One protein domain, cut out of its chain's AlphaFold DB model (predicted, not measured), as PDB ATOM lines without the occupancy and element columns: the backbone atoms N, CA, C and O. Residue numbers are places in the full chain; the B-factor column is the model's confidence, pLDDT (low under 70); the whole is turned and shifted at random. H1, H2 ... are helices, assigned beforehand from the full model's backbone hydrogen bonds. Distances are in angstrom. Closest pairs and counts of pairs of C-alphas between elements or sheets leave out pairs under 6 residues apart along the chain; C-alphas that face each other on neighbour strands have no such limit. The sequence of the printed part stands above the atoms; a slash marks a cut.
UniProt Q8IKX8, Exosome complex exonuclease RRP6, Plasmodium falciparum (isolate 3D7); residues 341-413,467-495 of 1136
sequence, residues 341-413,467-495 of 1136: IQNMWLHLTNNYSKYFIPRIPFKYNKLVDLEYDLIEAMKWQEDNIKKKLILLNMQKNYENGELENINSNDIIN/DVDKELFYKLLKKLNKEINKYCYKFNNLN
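What this domain is: This is residues 341 to 413 and 467 to 495 of the 1136 residues of the protein "Exosome complex exonuclease RRP6" of Plasmodium falciparum (isolate 3D7) (UniProt Q8IKX8). One long helix, H2, makes the long axis of a loose assembly, and the shorter helix H4 runs side by side with part of it in the opposite direction. Three small helices lie around this pair: H3 near H4, H5 near H2, and H1 apart from the other helices; the long stretch of residues 346 to 371 leads from H1 to H2, and residues 363 to 369 stick out free. The printed part has 102 residues with five named helices, H1 to H5 in order along the chain, and no named strand; its class is all helix. It is loose, with a radius of gyration of the C-alphas of 16.3 A, and elongated, spanning 52 by 28 by 25 A.

Where its parts are: Find C-alpha 341 at (176.707, 231.501, 238.332), where H1 begins; it holds residues 341 to 345. Pass on to C-alpha 372 at (150.020, 244.268, 257.790), where H2 begins; its residues 372 to 399 run 40.8 A from first to last C-alpha. H3 follows as residues 408 to 413, just before the cut. After the cut look for H4, residues 470 to 483, 20.5 A long, and then H5, residues 488 to 491, which ends with C-alpha 491 at (150.450, 233.467, 254.170).

How they stand to each other: Start at H2, which touches H4 with residues 384 to 395 alone; the closest C-alphas are those of Gln 395 and Phe 473, 6.3 A apart. These two helices run opposite ways at a shallow tilt of 6 degrees. H3 and H4 are close but not clearly touching, with the C-alphas of Ile 412 and Leu 476 closest at 8.0 A; they run the same way at a shallow tilt of 23 degrees. H2 and H3 are only just apart, their closest C-alphas 8.2 A from each other. Toward H5, H2 is close but not clearly touching, the C-alphas of Ala 377 and Phe 491 being closest at 6.6 A. H1 is apart from H2, H3, H4 and H5. In H2 and H3 every O i to N i+4 pair is within hydrogen-bond range, in H4 9 of 10; H1 has 0 of 1 but 2 of 2 O i to N i+3 pairs, and H5 is too short for an O i to N i+4 pair.

The domain as a whole: Look for the two C-alphas farthest apart at Leu 367 and Asp 467, 54.0 A from each other. Residues 414 to 466 are not printed, and C-alphas 413 and 467 are 15.3 A apart across this cut. The link from H1 to H2 is long, with 26 residues, that from H2 to H3 is short, and that from H4 to H5 is tight. The mean pLDDT of the printed part is 83.3; confidence is low, under 70, at residues 404 to 406 and 467 to 468.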
ATOM      1  N   ILE A 341     177.101 230.095 238.175       72.56
ATOM      2  CA  ILE A 341     176.707 231.501 238.332       72.56
ATOM      3  C   ILE A 341     175.535 231.676 239.318       72.56
ATOM      4  O   ILE A 341     175.565 232.575 240.149       72.56
ATOM      5  N   GLN A 342     174.560 230.758 239.315       74.76
ATOM      6  CA  GLN A 342     173.403 230.827 240.218       74.76
ATOM      7  C   GLN A 342     173.733 230.662 241.707       74.76
ATOM      8  O   GLN A 342     172.926 231.029 242.559       74.76
ATOM      9  N   ASN A 343     174.927 230.163 242.046       75.53
ATOM     10  CA  ASN A 343     175.356 230.049 243.438       75.53
ATOM     11  C   ASN A 343     175.512 231.416 244.115       75.53
ATOM     12  O   ASN A 343     175.526 231.480 245.344       75.53
ATOM     13  N   MET A 344     175.621 232.493 243.331       78.53
ATOM     14  CA  MET A 344     175.733 233.861 243.832       78.53
ATOM     15  C   MET A 344     174.432 234.362 244.475       78.53
ATOM     16  O   MET A 344     174.475 235.254 245.313       78.53
ATOM     17  N   TRP A 345     173.292 233.740 244.153       82.91
ATOM     18  CA  TRP A 345     171.975 234.074 244.708       82.91
ATOM     19  C   TRP A 345     171.211 232.851 245.240       82.91
ATOM     20  O   TRP A 345     169.986 232.874 245.382       82.91
ATOM     21  N   LEU A 346     171.914 231.759 245.564       81.53
ATOM     22  CA  LEU A 346     171.299 230.521 246.059       81.53
ATOM     23  C   LEU A 346     170.518 230.729 247.369       81.53
ATOM     24  O   LEU A 346     169.567 229.999 247.643       81.53
ATOM     25  N   HIS A 347     170.876 231.726 248.184       84.59
ATOM     26  CA  HIS A 347     170.125 232.117 249.386       84.59
ATOM     27  C   HIS A 347     168.731 232.674 249.077       84.59
ATOM     28  O   HIS A 347     167.862 232.614 249.943       84.59
ATOM     29  N   LEU A 348     168.491 233.145 247.852       85.48
ATOM     30  CA  LEU A 348     167.214 233.712 247.413       85.48
ATOM     31  C   LEU A 348     166.300 232.672 246.755       85.48
ATOM     32  O   LEU A 348     165.085 232.857 246.709       85.48
ATOM     33  N   THR A 349     166.855 231.567 246.249       80.82
ATOM     34  CA  THR A 349     166.060 230.527 245.586       80.82
ATOM     35  C   THR A 349     165.386 229.614 246.608       80.82
ATOM     36  O   THR A 349     166.008 229.156 247.566       80.82
ATOM     37  N   ASN A 350     164.103 229.302 246.423       81.85
ATOM     38  CA  ASN A 350     163.431 228.281 247.227       81.85
ATOM     39  C   ASN A 350     162.454 227.442 246.400       81.85
ATOM     40  O   ASN A 350     161.284 227.791 246.219       81.85
ATOM     41  N   ASN A 351     162.938 226.280 245.964       83.82
ATOM     42  CA  ASN A 351     162.177 225.323 245.167       83.82
ATOM     43  C   ASN A 351     161.110 224.561 245.976       83.82
ATOM     44  O   ASN A 351     160.211 223.979 245.379       83.82
ATOM     45  N   TYR A 352     161.165 224.609 247.312       82.74
ATOM     46  CA  TYR A 352     160.230 223.922 248.212       82.74
ATOM     47  C   TYR A 352     159.128 224.830 248.775       82.74
ATOM     48  O   TYR A 352     158.231 224.340 249.465       82.74
ATOM     49  N   SER A 353     159.176 226.141 248.510       85.90
ATOM     50  CA  SER A 353     158.110 227.055 248.936       85.90
ATOM     51  C   SER A 353     156.803 226.713 248.225       85.90
ATOM     52  O   SER A 353     156.785 226.638 246.991       85.90
ATOM     53  N   LYS A 354     155.723 226.536 248.997       82.88
ATOM     54  CA  LYS A 354     154.363 226.313 248.471       82.88
ATOM     55  C   LYS A 354     153.653 227.606 248.063       82.88
ATOM     56  O   LYS A 354     152.716 227.565 247.276       82.88
ATOM     57  N   TYR A 355     154.104 228.739 248.587       84.86
ATOM     58  CA  TYR A 355     153.509 230.056 248.376       84.86
ATOM     59  C   TYR A 355     154.604 231.087 248.095       84.86
ATOM     60  O   TYR A 355     155.771 230.897 248.453       84.86
ATOM     61  N   PHE A 356     154.243 232.144 247.376       89.54
ATOM     62  CA  PHE A 356     155.154 233.225 247.026       89.54
ATOM     63  C   PHE A 356     155.027 234.347 248.056       89.54
ATOM     64  O   PHE A 356     153.920 234.801 248.330       89.54
ATOM     65  N   ILE A 357     156.156 234.801 248.599       90.25
ATOM     66  CA  ILE A 357     156.221 236.007 249.426       90.25
ATOM     67  C   ILE A 357     157.063 237.041 248.660       90.25
ATOM     68  O   ILE A 357     158.171 236.702 248.218       90.25
ATOM     69  N   PRO A 358     156.543 238.264 248.448       90.95
ATOM     70  CA  PRO A 358     157.283 239.342 247.799       90.95
ATOM     71  C   PRO A 358     158.496 239.815 248.604       90.95
ATOM     72  O   PRO A 358     158.489 239.809 249.825       90.95
ATOM     73  N   ARG A 359     159.520 240.327 247.921       90.70
ATOM     74  CA  ARG A 359     160.729 240.922 248.515       90.70
ATOM     75  C   ARG A 359     160.819 242.397 248.142       90.70
ATOM     76  O   ARG A 359     161.558 242.774 247.241       90.70
ATOM     77  N   ILE A 360     160.023 243.224 248.814       88.85
ATOM     78  CA  ILE A 360     159.912 244.663 248.540       88.85
ATOM     79  C   ILE A 360     160.320 245.468 249.785       88.85
ATOM     80  O   ILE A 360     159.464 245.835 250.584       88.85
ATOM     81  N   PRO A 361     161.607 245.798 249.979       84.08
ATOM     82  CA  PRO A 361     162.027 246.633 251.110       84.08
ATOM     83  C   PRO A 361     161.307 247.989 251.160       84.08
ATOM     84  O   PRO A 361     161.084 248.542 252.234       84.08
ATOM     85  N   PHE A 362     160.928 248.516 249.992       88.07
ATOM     86  CA  PHE A 362     160.261 249.802 249.847       88.07
ATOM     87  C   PHE A 362     159.213 249.774 248.725       88.07
ATOM     88  O   PHE A 362     159.515 249.373 247.598       88.07
ATOM     89  N   LYS A 363     157.981 250.211 249.025       93.20
ATOM     90  CA  LYS A 363     156.883 250.326 248.050       93.20
ATOM     91  C   LYS A 363     156.970 251.674 247.319       93.20
ATOM     92  O   LYS A 363     156.581 252.704 247.867       93.20
ATOM     93  N   TYR A 364     157.485 251.656 246.092       93.73
ATOM     94  CA  TYR A 364     157.607 252.832 245.226       93.73
ATOM     95  C   TYR A 364     156.253 253.294 244.694       93.73
ATOM     96  O   TYR A 364     155.405 252.463 244.396       93.73
ATOM     97  N   ASN A 365     156.065 254.606 244.517       93.70
ATOM     98  CA  ASN A 365     154.830 255.188 243.967       93.70
ATOM     99  C   ASN A 365     153.555 254.728 244.711       93.70
ATOM    100  O   ASN A 365     152.508 254.518 244.101       93.70
ATOM    101  N   LYS A 366     153.653 254.516 246.033       91.82
ATOM    102  CA  LYS A 366     152.534 254.036 246.850       91.82
ATOM    103  C   LYS A 366     151.426 255.087 246.947       91.82
ATOM    104  O   LYS A 366     151.697 256.245 247.256       91.82
ATOM    105  N   LEU A 367     150.188 254.651 246.750       92.47
ATOM    106  CA  LEU A 367     148.990 255.418 247.111       92.47
ATOM    107  C   LEU A 367     148.404 254.925 248.437       92.47
ATOM    108  O   LEU A 367     147.802 255.695 249.179       92.47
ATOM    109  N   VAL A 368     148.612 253.640 248.745       93.18
ATOM    110  CA  VAL A 368     148.213 253.000 250.003       93.18
ATOM    111  C   VAL A 368     149.395 252.209 250.559       93.18
ATOM    112  O   VAL A 368     150.176 251.617 249.803       93.18
ATOM    113  N   ASP A 369     149.539 252.198 251.882       92.85
ATOM    114  CA  ASP A 369     150.564 251.409 252.562       92.85
ATOM    115  C   ASP A 369     150.385 249.898 252.339       92.85
ATOM    116  O   ASP A 369     149.317 249.416 251.961       92.85
ATOM    117  N   LEU A 370     151.467 249.136 252.522       92.13
ATOM    118  CA  LEU A 370     151.400 247.676 252.452       92.13
ATOM    119  C   LEU A 370     150.531 247.146 253.599       92.13
ATOM    120  O   LEU A 370     150.623 247.621 254.730       92.13
ATOM    121  N   GLU A 371     149.716 246.135 253.305       91.16
ATOM    122  CA  GLU A 371     148.904 245.455 254.313       91.16
ATOM    123  C   GLU A 371     149.786 244.821 255.400       91.16
ATOM    124  O   GLU A 371     150.892 244.346 255.127       91.16
ATOM    125  N   TYR A 372     149.279 244.784 256.636       89.82
ATOM    126  CA  TYR A 372     150.020 244.268 257.790       89.82
ATOM    127  C   TYR A 372     150.502 242.824 257.577       89.82
ATOM    128  O   TYR A 372     151.681 242.534 257.783       89.82
ATOM    129  N   ASP A 373     149.625 241.953 257.069       89.82
ATOM    130  CA  ASP A 373     149.933 240.542 256.806       89.82
ATOM    131  C   ASP A 373     151.073 240.377 255.792       89.82
ATOM    132  O   ASP A 373     151.912 239.481 255.913       89.82
ATOM    133  N   LEU A 374     151.138 241.274 254.803       91.58
ATOM    134  CA  LEU A 374     152.193 241.283 253.799       91.58
ATOM    135  C   LEU A 374     153.530 241.713 254.417       91.58
ATOM    136  O   LEU A 374     154.537 241.044 254.208       91.58
ATOM    137  N   ILE A 375     153.539 242.774 255.232       91.10
ATOM    138  CA  ILE A 375     154.741 243.235 255.953       91.10
ATOM    139  C   ILE A 375     155.281 242.127 256.864       91.10
ATOM    140  O   ILE A 375     156.489 241.889 256.921       91.10
ATOM    141  N   GLU A 376     154.394 241.442 257.579       90.73
ATOM    142  CA  GLU A 376     154.750 240.345 258.473       90.73
ATOM    143  C   GLU A 376     155.360 239.159 257.710       90.73
ATOM    144  O   GLU A 376     156.435 238.673 258.078       90.73
ATOM    145  N   ALA A 377     154.737 238.751 256.598       90.96
ATOM    146  CA  ALA A 377     155.254 237.702 255.721       90.96
ATOM    147  C   ALA A 377     156.646 238.048 255.169       90.96
ATOM    148  O   ALA A 377     157.541 237.200 255.134       90.96
ATOM    149  N   MET A 378     156.846 239.305 254.769       91.67
ATOM    150  CA  MET A 378     158.103 239.800 254.206       91.67
ATOM    151  C   MET A 378     159.242 239.782 255.226       91.67
ATOM    152  O   MET A 378     160.329 239.301 254.907       91.67
ATOM    153  N   LYS A 379     158.993 240.226 256.465       90.27
ATOM    154  CA  LYS A 379     159.983 240.145 257.556       90.27
ATOM    155  C   LYS A 379     160.386 238.700 257.830       90.27
ATOM    156  O   LYS A 379     161.567 238.382 257.930       90.27
ATOM    157  N   TRP A 380     159.403 237.805 257.874       88.48
ATOM    158  CA  TRP A 380     159.656 236.382 258.059       88.48
ATOM    159  C   TRP A 380     160.482 235.778 256.904       88.48
ATOM    160  O   TRP A 380     161.387 234.969 257.133       88.48
ATOM    161  N   GLN A 381     160.229 236.186 255.657       89.58
ATOM    162  CA  GLN A 381     161.034 235.757 254.512       89.58
ATOM    163  C   GLN A 381     162.468 236.291 254.595       89.58
ATOM    164  O   GLN A 381     163.409 235.544 254.328       89.58
ATOM    165  N   GLU A 382     162.642 237.555 254.977       89.15
ATOM    166  CA  GLU A 382     163.950 238.187 255.150       89.15
ATOM    167  C   GLU A 382     164.793 237.448 256.197       89.15
ATOM    168  O   GLU A 382     165.957 237.130 255.947       89.15
ATOM    169  N   ASP A 383     164.191 237.076 257.327       88.56
ATOM    170  CA  ASP A 383     164.853 236.288 258.367       88.56
ATOM    171  C   ASP A 383     165.287 234.906 257.862       88.56
ATOM    172  O   ASP A 383     166.398 234.449 258.148       88.56
ATOM    173  N   ASN A 384     164.451 234.237 257.063       88.43
ATOM    174  CA  ASN A 384     164.819 232.961 256.446       88.43
ATOM    175  C   ASN A 384     165.966 233.104 255.441       88.43
ATOM    176  O   ASN A 384     166.857 232.252 255.406       88.43
ATOM    177  N   ILE A 385     165.968 234.178 254.650       88.33
ATOM    178  CA  ILE A 385     167.051 234.480 253.708       88.33
ATOM    179  C   ILE A 385     168.355 234.733 254.473       88.33
ATOM    180  O   ILE A 385     169.374 234.135 254.125       88.33
ATOM    181  N   LYS A 386     168.329 235.526 255.554       89.07
ATOM    182  CA  LYS A 386     169.494 235.771 256.424       89.07
ATOM    183  C   LYS A 386     170.047 234.470 257.004       89.07
ATOM    184  O   LYS A 386     171.243 234.201 256.881       89.07
ATOM    185  N   LYS A 387     169.181 233.616 257.563       89.63
ATOM    186  CA  LYS A 387     169.564 232.288 258.080       89.63
ATOM    187  C   LYS A 387     170.215 231.423 257.001       89.63
ATOM    188  O   LYS A 387     171.243 230.790 257.248       89.63
ATOM    189  N   LYS A 388     169.644 231.410 255.793       89.14
ATOM    190  CA  LYS A 388     170.171 230.643 254.660       89.14
ATOM    191  C   LYS A 388     171.514 231.185 254.168       89.14
ATOM    192  O   LYS A 388     172.403 230.389 253.878       89.14
ATOM    193  N   LEU A 389     171.685 232.504 254.111       87.17
ATOM    194  CA  LEU A 389     172.939 233.152 253.727       87.17
ATOM    195  C   LEU A 389     174.062 232.814 254.716       87.17
ATOM    196  O   LEU A 389     175.133 232.381 254.293       87.17
ATOM    197  N   ILE A 390     173.794 232.907 256.024       86.76
ATOM    198  CA  ILE A 390     174.744 232.506 257.075       86.76
ATOM    199  C   ILE A 390     175.120 231.027 256.924       86.76
ATOM    200  O   ILE A 390     176.304 230.692 256.939       86.76
ATOM    201  N   LEU A 391     174.136 230.142 256.730       87.07
ATOM    202  CA  LEU A 391     174.382 228.707 256.570       87.07
ATOM    203  C   LEU A 391     175.245 228.395 255.336       87.07
ATOM    204  O   LEU A 391     176.182 227.604 255.434       87.07
ATOM    205  N   LEU A 392     174.952 229.015 254.190       85.35
ATOM    206  CA  LEU A 392     175.719 228.824 252.957       85.35
ATOM    207  C   LEU A 392     177.149 229.363 253.083       85.35
ATOM    208  O   LEU A 392     178.077 228.741 252.571       85.35
ATOM    209  N   ASN A 393     177.342 230.481 253.786       85.04
ATOM    210  CA  ASN A 393     178.672 231.020 254.051       85.04
ATOM    211  C   ASN A 393     179.492 230.082 254.953       85.04
ATOM    212  O   ASN A 393     180.631 229.749 254.640       85.04
ATOM    213  N   MET A 394     178.884 229.557 256.023       83.90
ATOM    214  CA  MET A 394     179.527 228.561 256.891       83.90
ATOM    215  C   MET A 394     179.873 227.278 256.128       83.90
ATOM    216  O   MET A 394     180.950 226.718 256.327       83.90
ATOM    217  N   GLN A 395     179.003 226.828 255.219       83.09
ATOM    218  CA  GLN A 395     179.292 225.678 254.363       83.09
ATOM    219  C   GLN A 395     180.514 225.938 253.468       83.09
ATOM    220  O   GLN A 395     181.382 225.073 253.374       83.09
ATOM    221  N   LYS A 396     180.608 227.116 252.835       80.98
ATOM    222  CA  LYS A 396     181.770 227.493 252.012       80.98
ATOM    223  C   LYS A 396     183.061 227.530 252.835       80.98
ATOM    224  O   LYS A 396     184.043 226.915 252.436       80.98
ATOM    225  N   ASN A 397     183.038 228.157 254.010       82.51
ATOM    226  CA  ASN A 397     184.204 228.230 254.899       82.51
ATOM    227  C   ASN A 397     184.650 226.837 255.372       82.51
ATOM    228  O   ASN A 397     185.843 226.555 255.451       82.51
ATOM    229  N   TYR A 398     183.700 225.935 255.640       82.03
ATOM    230  CA  TYR A 398     183.998 224.535 255.947       82.03
ATOM    231  C   TYR A 398     184.639 223.807 254.755       82.03
ATOM    232  O   TYR A 398     185.632 223.103 254.927       82.03
ATOM    233  N   GLU A 399     184.121 223.998 253.538       78.49
ATOM    234  CA  GLU A 399     184.695 223.407 252.320       78.49
ATOM    235  C   GLU A 399     186.107 223.931 252.005       78.49
ATOM    236  O   GLU A 399     186.934 223.167 251.501       78.49
ATOM    237  N   ASN A 400     186.397 225.186 252.357       79.53
ATOM    238  CA  ASN A 400     187.720 225.802 252.224       79.53
ATOM    239  C   ASN A 400     188.693 225.419 253.356       79.53
ATOM    240  O   ASN A 400     189.883 225.711 253.261       79.53
ATOM    241  N   GLY A 401     188.218 224.751 254.414       75.35
ATOM    242  CA  GLY A 401     189.024 224.431 255.598       75.35
ATOM    243  C   GLY A 401     189.309 225.632 256.510       75.35
ATOM    244  O   GLY A 401     190.186 225.545 257.360       75.35
ATOM    245  N   GLU A 402     188.573 226.733 256.346       75.06
ATOM    246  CA  GLU A 402     188.711 227.990 257.103       75.06
ATOM    247  C   GLU A 402     187.858 228.006 258.384       75.06
ATOM    248  O   GLU A 402     187.906 228.946 259.178       75.06
ATOM    249  N   LEU A 403     187.038 226.972 258.596       70.43
ATOM    250  CA  LEU A 403     186.151 226.867 259.751       70.43
ATOM    251  C   LEU A 403     186.909 226.310 260.972       70.43
ATOM    252  O   LEU A 403     186.827 225.124 261.288       70.43
ATOM    253  N   GLU A 404     187.670 227.160 261.659       61.57
ATOM    254  CA  GLU A 404     188.418 226.757 262.856       61.57
ATOM    255  C   GLU A 404     187.523 226.684 264.110       61.57
ATOM    256  O   GLU A 404     186.873 227.654 264.494       61.57
ATOM    257  N   ASN A 405     187.546 225.532 264.796       63.12
ATOM    258  CA  ASN A 405     187.092 225.328 266.183       63.12
ATOM    259  C   ASN A 405     185.634 225.710 266.536       63.12
ATOM    260  O   ASN A 405     185.347 225.973 267.704       63.12
ATOM    261  N   ILE A 406     184.696 225.714 265.582       65.46
ATOM    262  CA  ILE A 406     183.265 225.936 265.867       65.46
ATOM    263  C   ILE A 406     182.577 224.591 266.138       65.46
ATOM    264  O   ILE A 406     182.663 223.679 265.318       65.46
ATOM    265  N   ASN A 407     181.869 224.462 267.264       72.60
ATOM    266  CA  ASN A 407     181.090 223.261 267.571       72.60
ATOM    267  C   ASN A 407     179.800 223.219 266.726       72.60
ATOM    268  O   ASN A 407     179.182 224.254 266.472       72.60
ATOM    269  N   SER A 408     179.336 222.023 266.350       72.86
ATOM    270  CA  SER A 408     178.045 221.786 265.685       72.86
ATOM    271  C   SER A 408     176.883 222.494 266.399       72.86
ATOM    272  O   SER A 408     176.028 223.096 265.747       72.86
ATOM    273  N   ASN A 409     176.892 222.505 267.738       74.84
ATOM    274  CA  ASN A 409     175.895 223.225 268.537       74.84
ATOM    275  C   ASN A 409     175.964 224.745 268.361       74.84
ATOM    276  O   ASN A 409     174.920 225.380 268.300       74.84
ATOM    277  N   ASP A 410     177.152 225.333 268.213       76.47
ATOM    278  CA  ASP A 410     177.291 226.781 268.018       76.47
ATOM    279  C   ASP A 410     176.747 227.207 266.647       76.47
ATOM    280  O   ASP A 410     176.157 228.279 266.518       76.47
ATOM    281  N   ILE A 411     176.916 226.364 265.618       79.05
ATOM    282  CA  ILE A 411     176.342 226.591 264.280       79.05
ATOM    283  C   ILE A 411     174.814 226.555 264.351       79.05
ATOM    284  O   ILE A 411     174.149 227.446 263.820       79.05
ATOM    285  N   ILE A 412     174.257 225.534 265.009       78.76
ATOM    286  CA  ILE A 412     172.810 225.378 265.194       78.76
ATOM    287  C   ILE A 412     172.244 226.591 265.933       78.76
ATOM    288  O   ILE A 412     171.292 227.207 265.456       78.76
ATOM    289  N   ASN A 413     172.871 226.954 267.046       78.54
ATOM    290  CA  ASN A 413     172.479 228.067 267.892       78.54
ATOM    291  C   ASN A 413     172.512 229.391 267.116       78.54
ATOM    292  O   ASN A 413     171.509 230.090 267.037       78.54
ATOM    293  N   ASP A 467     181.394 215.745 265.469       64.45
ATOM    294  CA  ASP A 467     182.242 216.698 264.748       64.45
ATOM    295  C   ASP A 467     181.506 217.293 263.534       64.45
ATOM    296  O   ASP A 467     180.669 216.635 262.912       64.45
ATOM    297  N   VAL A 468     181.827 218.544 263.183       67.29
ATOM    298  CA  VAL A 468     181.242 219.232 262.021       67.29
ATOM    299  C   VAL A 468     181.523 218.414 260.760       67.29
ATOM    300  O   VAL A 468     182.671 218.294 260.334       67.29
ATOM    301  N   ASP A 469     180.470 217.866 260.156       75.67
ATOM    302  CA  ASP A 469     180.539 217.121 258.905       75.67
ATOM    303  C   ASP A 469     179.765 217.827 257.777       75.67
ATOM    304  O   ASP A 469     178.984 218.761 257.974       75.67
ATOM    305  N   LYS A 470     179.990 217.387 256.534       73.65
ATOM    306  CA  LYS A 470     179.289 217.943 255.366       73.65
ATOM    307  C   LYS A 470     177.783 217.626 255.386       73.65
ATOM    308  O   LYS A 470     176.985 218.355 254.795       73.65
ATOM    309  N   GLU A 471     177.389 216.539 256.051       77.16
ATOM    310  CA  GLU A 471     175.999 216.088 256.147       77.16
ATOM    311  C   GLU A 471     175.158 217.010 257.045       77.16
ATOM    312  O   GLU A 471     173.973 217.226 256.767       77.16
ATOM    313  N   LEU A 472     175.770 217.619 258.063       81.75
ATOM    314  CA  LEU A 472     175.174 218.614 258.947       81.75
ATOM    315  C   LEU A 472     174.616 219.788 258.141       81.75
ATOM    316  O   LEU A 472     173.428 220.085 258.249       81.75
ATOM    317  N   PHE A 473     175.421 220.406 257.270       83.07
ATOM    318  CA  PHE A 473     174.981 221.537 256.442       83.07
ATOM    319  C   PHE A 473     173.780 221.175 255.565       83.07
ATOM    320  O   PHE A 473     172.815 221.936 255.479       83.07
ATOM    321  N   TYR A 474     173.786 219.975 254.979       76.95
ATOM    322  CA  TYR A 474     172.657 219.478 254.197       76.95
ATOM    323  C   TYR A 474     171.393 219.283 255.051       76.95
ATOM    324  O   TYR A 474     170.302 219.691 254.644       76.95
ATOM    325  N   LYS A 475     171.517 218.693 256.248       81.05
ATOM    326  CA  LYS A 475     170.396 218.520 257.188       81.05
ATOM    327  C   LYS A 475     169.828 219.866 257.642       81.05
ATOM    328  O   LYS A 475     168.606 220.017 257.672       81.05
ATOM    329  N   LEU A 476     170.686 220.843 257.938       85.34
ATOM    330  CA  LEU A 476     170.278 222.195 258.334       85.34
ATOM    331  C   LEU A 476     169.578 222.928 257.185       85.34
ATOM    332  O   LEU A 476     168.518 223.513 257.399       85.34
ATOM    333  N   LEU A 477     170.093 222.823 255.956       83.70
ATOM    334  CA  LEU A 477     169.464 223.426 254.781       83.70
ATOM    335  C   LEU A 477     168.100 222.787 254.494       83.70
ATOM    336  O   LEU A 477     167.125 223.486 254.223       83.70
ATOM    337  N   LYS A 478     167.999 221.457 254.624       80.74
ATOM    338  CA  LYS A 478     166.726 220.733 254.518       80.74
ATOM    339  C   LYS A 478     165.739 221.178 255.598       80.74
ATOM    340  O   LYS A 478     164.557 221.324 255.297       80.74
ATOM    341  N   LYS A 479     166.203 221.400 256.832       83.59
ATOM    342  CA  LYS A 479     165.369 221.929 257.916       83.59
ATOM    343  C   LYS A 479     164.869 223.335 257.587       83.59
ATOM    344  O   LYS A 479     163.664 223.535 257.624       83.59
ATOM    345  N   LEU A 480     165.740 224.260 257.175       84.20
ATOM    346  CA  LEU A 480     165.333 225.610 256.755       84.20
ATOM    347  C   LEU A 480     164.304 225.570 255.616       84.20
ATOM    348  O   LEU A 480     163.273 226.226 255.699       84.20
ATOM    349  N   ASN A 481     164.519 224.734 254.597       83.37
ATOM    350  CA  ASN A 481     163.558 224.580 253.501       83.37
ATOM    351  C   ASN A 481     162.194 224.038 253.971       83.37
ATOM    352  O   ASN A 481     161.168 224.421 253.414       83.37
ATOM    353  N   LYS A 482     162.163 223.162 254.988       78.95
ATOM    354  CA  LYS A 482     160.915 222.667 255.597       78.95
ATOM    355  C   LYS A 482     160.218 223.740 256.439       78.95
ATOM    356  O   LYS A 482     159.005 223.896 256.314       78.95
ATOM    357  N   GLU A 483     160.975 224.485 257.245       82.45
ATOM    358  CA  GLU A 483     160.473 225.586 258.084       82.45
ATOM    359  C   GLU A 483     159.798 226.676 257.248       82.45
ATOM    360  O   GLU A 483     158.875 227.331 257.727       82.45
ATOM    361  N   ILE A 484     160.176 226.826 255.972       81.80
ATOM    362  CA  ILE A 484     159.557 227.830 255.103       81.80
ATOM    363  C   ILE A 484     158.041 227.597 254.933       81.80
ATOM    364  O   ILE A 484     157.255 228.527 254.773       81.80
ATOM    365  N   ASN A 485     157.564 226.362 255.060       83.04
ATOM    366  CA  ASN A 485     156.130 226.096 254.978       83.04
ATOM    367  C   ASN A 485     155.407 226.141 256.339       83.04
ATOM    368  O   ASN A 485     154.207 225.887 256.367       83.04
ATOM    369  N   LYS A 486     156.084 226.491 257.447       84.49
ATOM    370  CA  LYS A 486     155.509 226.497 258.811       84.49
ATOM    371  C   LYS A 486     154.288 227.414 258.947       84.49
ATOM    372  O   LYS A 486     153.313 227.031 259.582       84.49
ATOM    373  N   TYR A 487     154.320 228.583 258.307       79.58
ATOM    374  CA  TYR A 487     153.249 229.588 258.361       79.58
ATOM    375  C   TYR A 487     152.390 229.612 257.087       79.58
ATOM    376  O   TYR A 487     151.777 230.628 256.762       79.58
ATOM    377  N   CYS A 488     152.333 228.497 256.347       79.64
ATOM    378  CA  CYS A 488     151.623 228.453 255.069       79.64
ATOM    379  C   CYS A 488     150.149 228.858 255.191       79.64
ATOM    380  O   CYS A 488     149.666 229.594 254.346       79.64
ATOM    381  N   TYR A 489     149.449 228.442 256.250       81.06
ATOM    382  CA  TYR A 489     148.032 228.752 256.458       81.06
ATOM    383  C   TYR A 489     147.772 230.255 256.627       81.06
ATOM    384  O   TYR A 489     146.726 230.737 256.203       81.06
ATOM    385  N   LYS A 490     148.730 230.995 257.199       83.75
ATOM    386  CA  LYS A 490     148.638 232.446 257.398       83.75
ATOM    387  C   LYS A 490     148.940 233.210 256.107       83.75
ATOM    388  O   LYS A 490     148.270 234.184 255.796       83.75
ATOM    389  N   PHE A 491     149.918 232.743 255.330       84.29
ATOM    390  CA  PHE A 491     150.450 233.467 254.170       84.29
ATOM    391  C   PHE A 491     150.007 232.911 252.802       84.29
ATOM    392  O   PHE A 491     150.521 233.339 251.770       84.29
ATOM    393  N   ASN A 492     149.065 231.963 252.750       82.12
ATOM    394  CA  ASN A 492     148.618 231.366 251.481       82.12
ATOM    395  C   ASN A 492     147.867 232.364 250.579       82.12
ATOM    396  O   ASN A 492     147.944 232.271 249.357       82.12
ATOM    397  N   ASN A 493     147.149 233.314 251.185       84.41
ATOM    398  CA  ASN A 493     146.227 234.225 250.499       84.41
ATOM    399  C   ASN A 493     146.670 235.691 250.627       84.41
ATOM    400  O   ASN A 493     145.856 236.565 250.913       84.41
ATOM    401  N   LEU A 494     147.964 235.961 250.436       87.96
ATOM    402  CA  LEU A 494     148.475 237.332 250.418       87.96
ATOM    403  C   LEU A 494     147.914 238.110 249.219       87.96
ATOM    404  O   LEU A 494     147.887 237.612 248.089       87.96
ATOM    405  N   ASN A 495     147.502 239.353 249.465       90.17
ATOM    406  CA  ASN A 495     147.028 240.251 248.420       90.17
ATOM    407  C   ASN A 495     148.175 240.784 247.550       90.17
ATOM    408  O   ASN A 495     149.347 240.808 247.932       90.17
TER     409      ASN A 495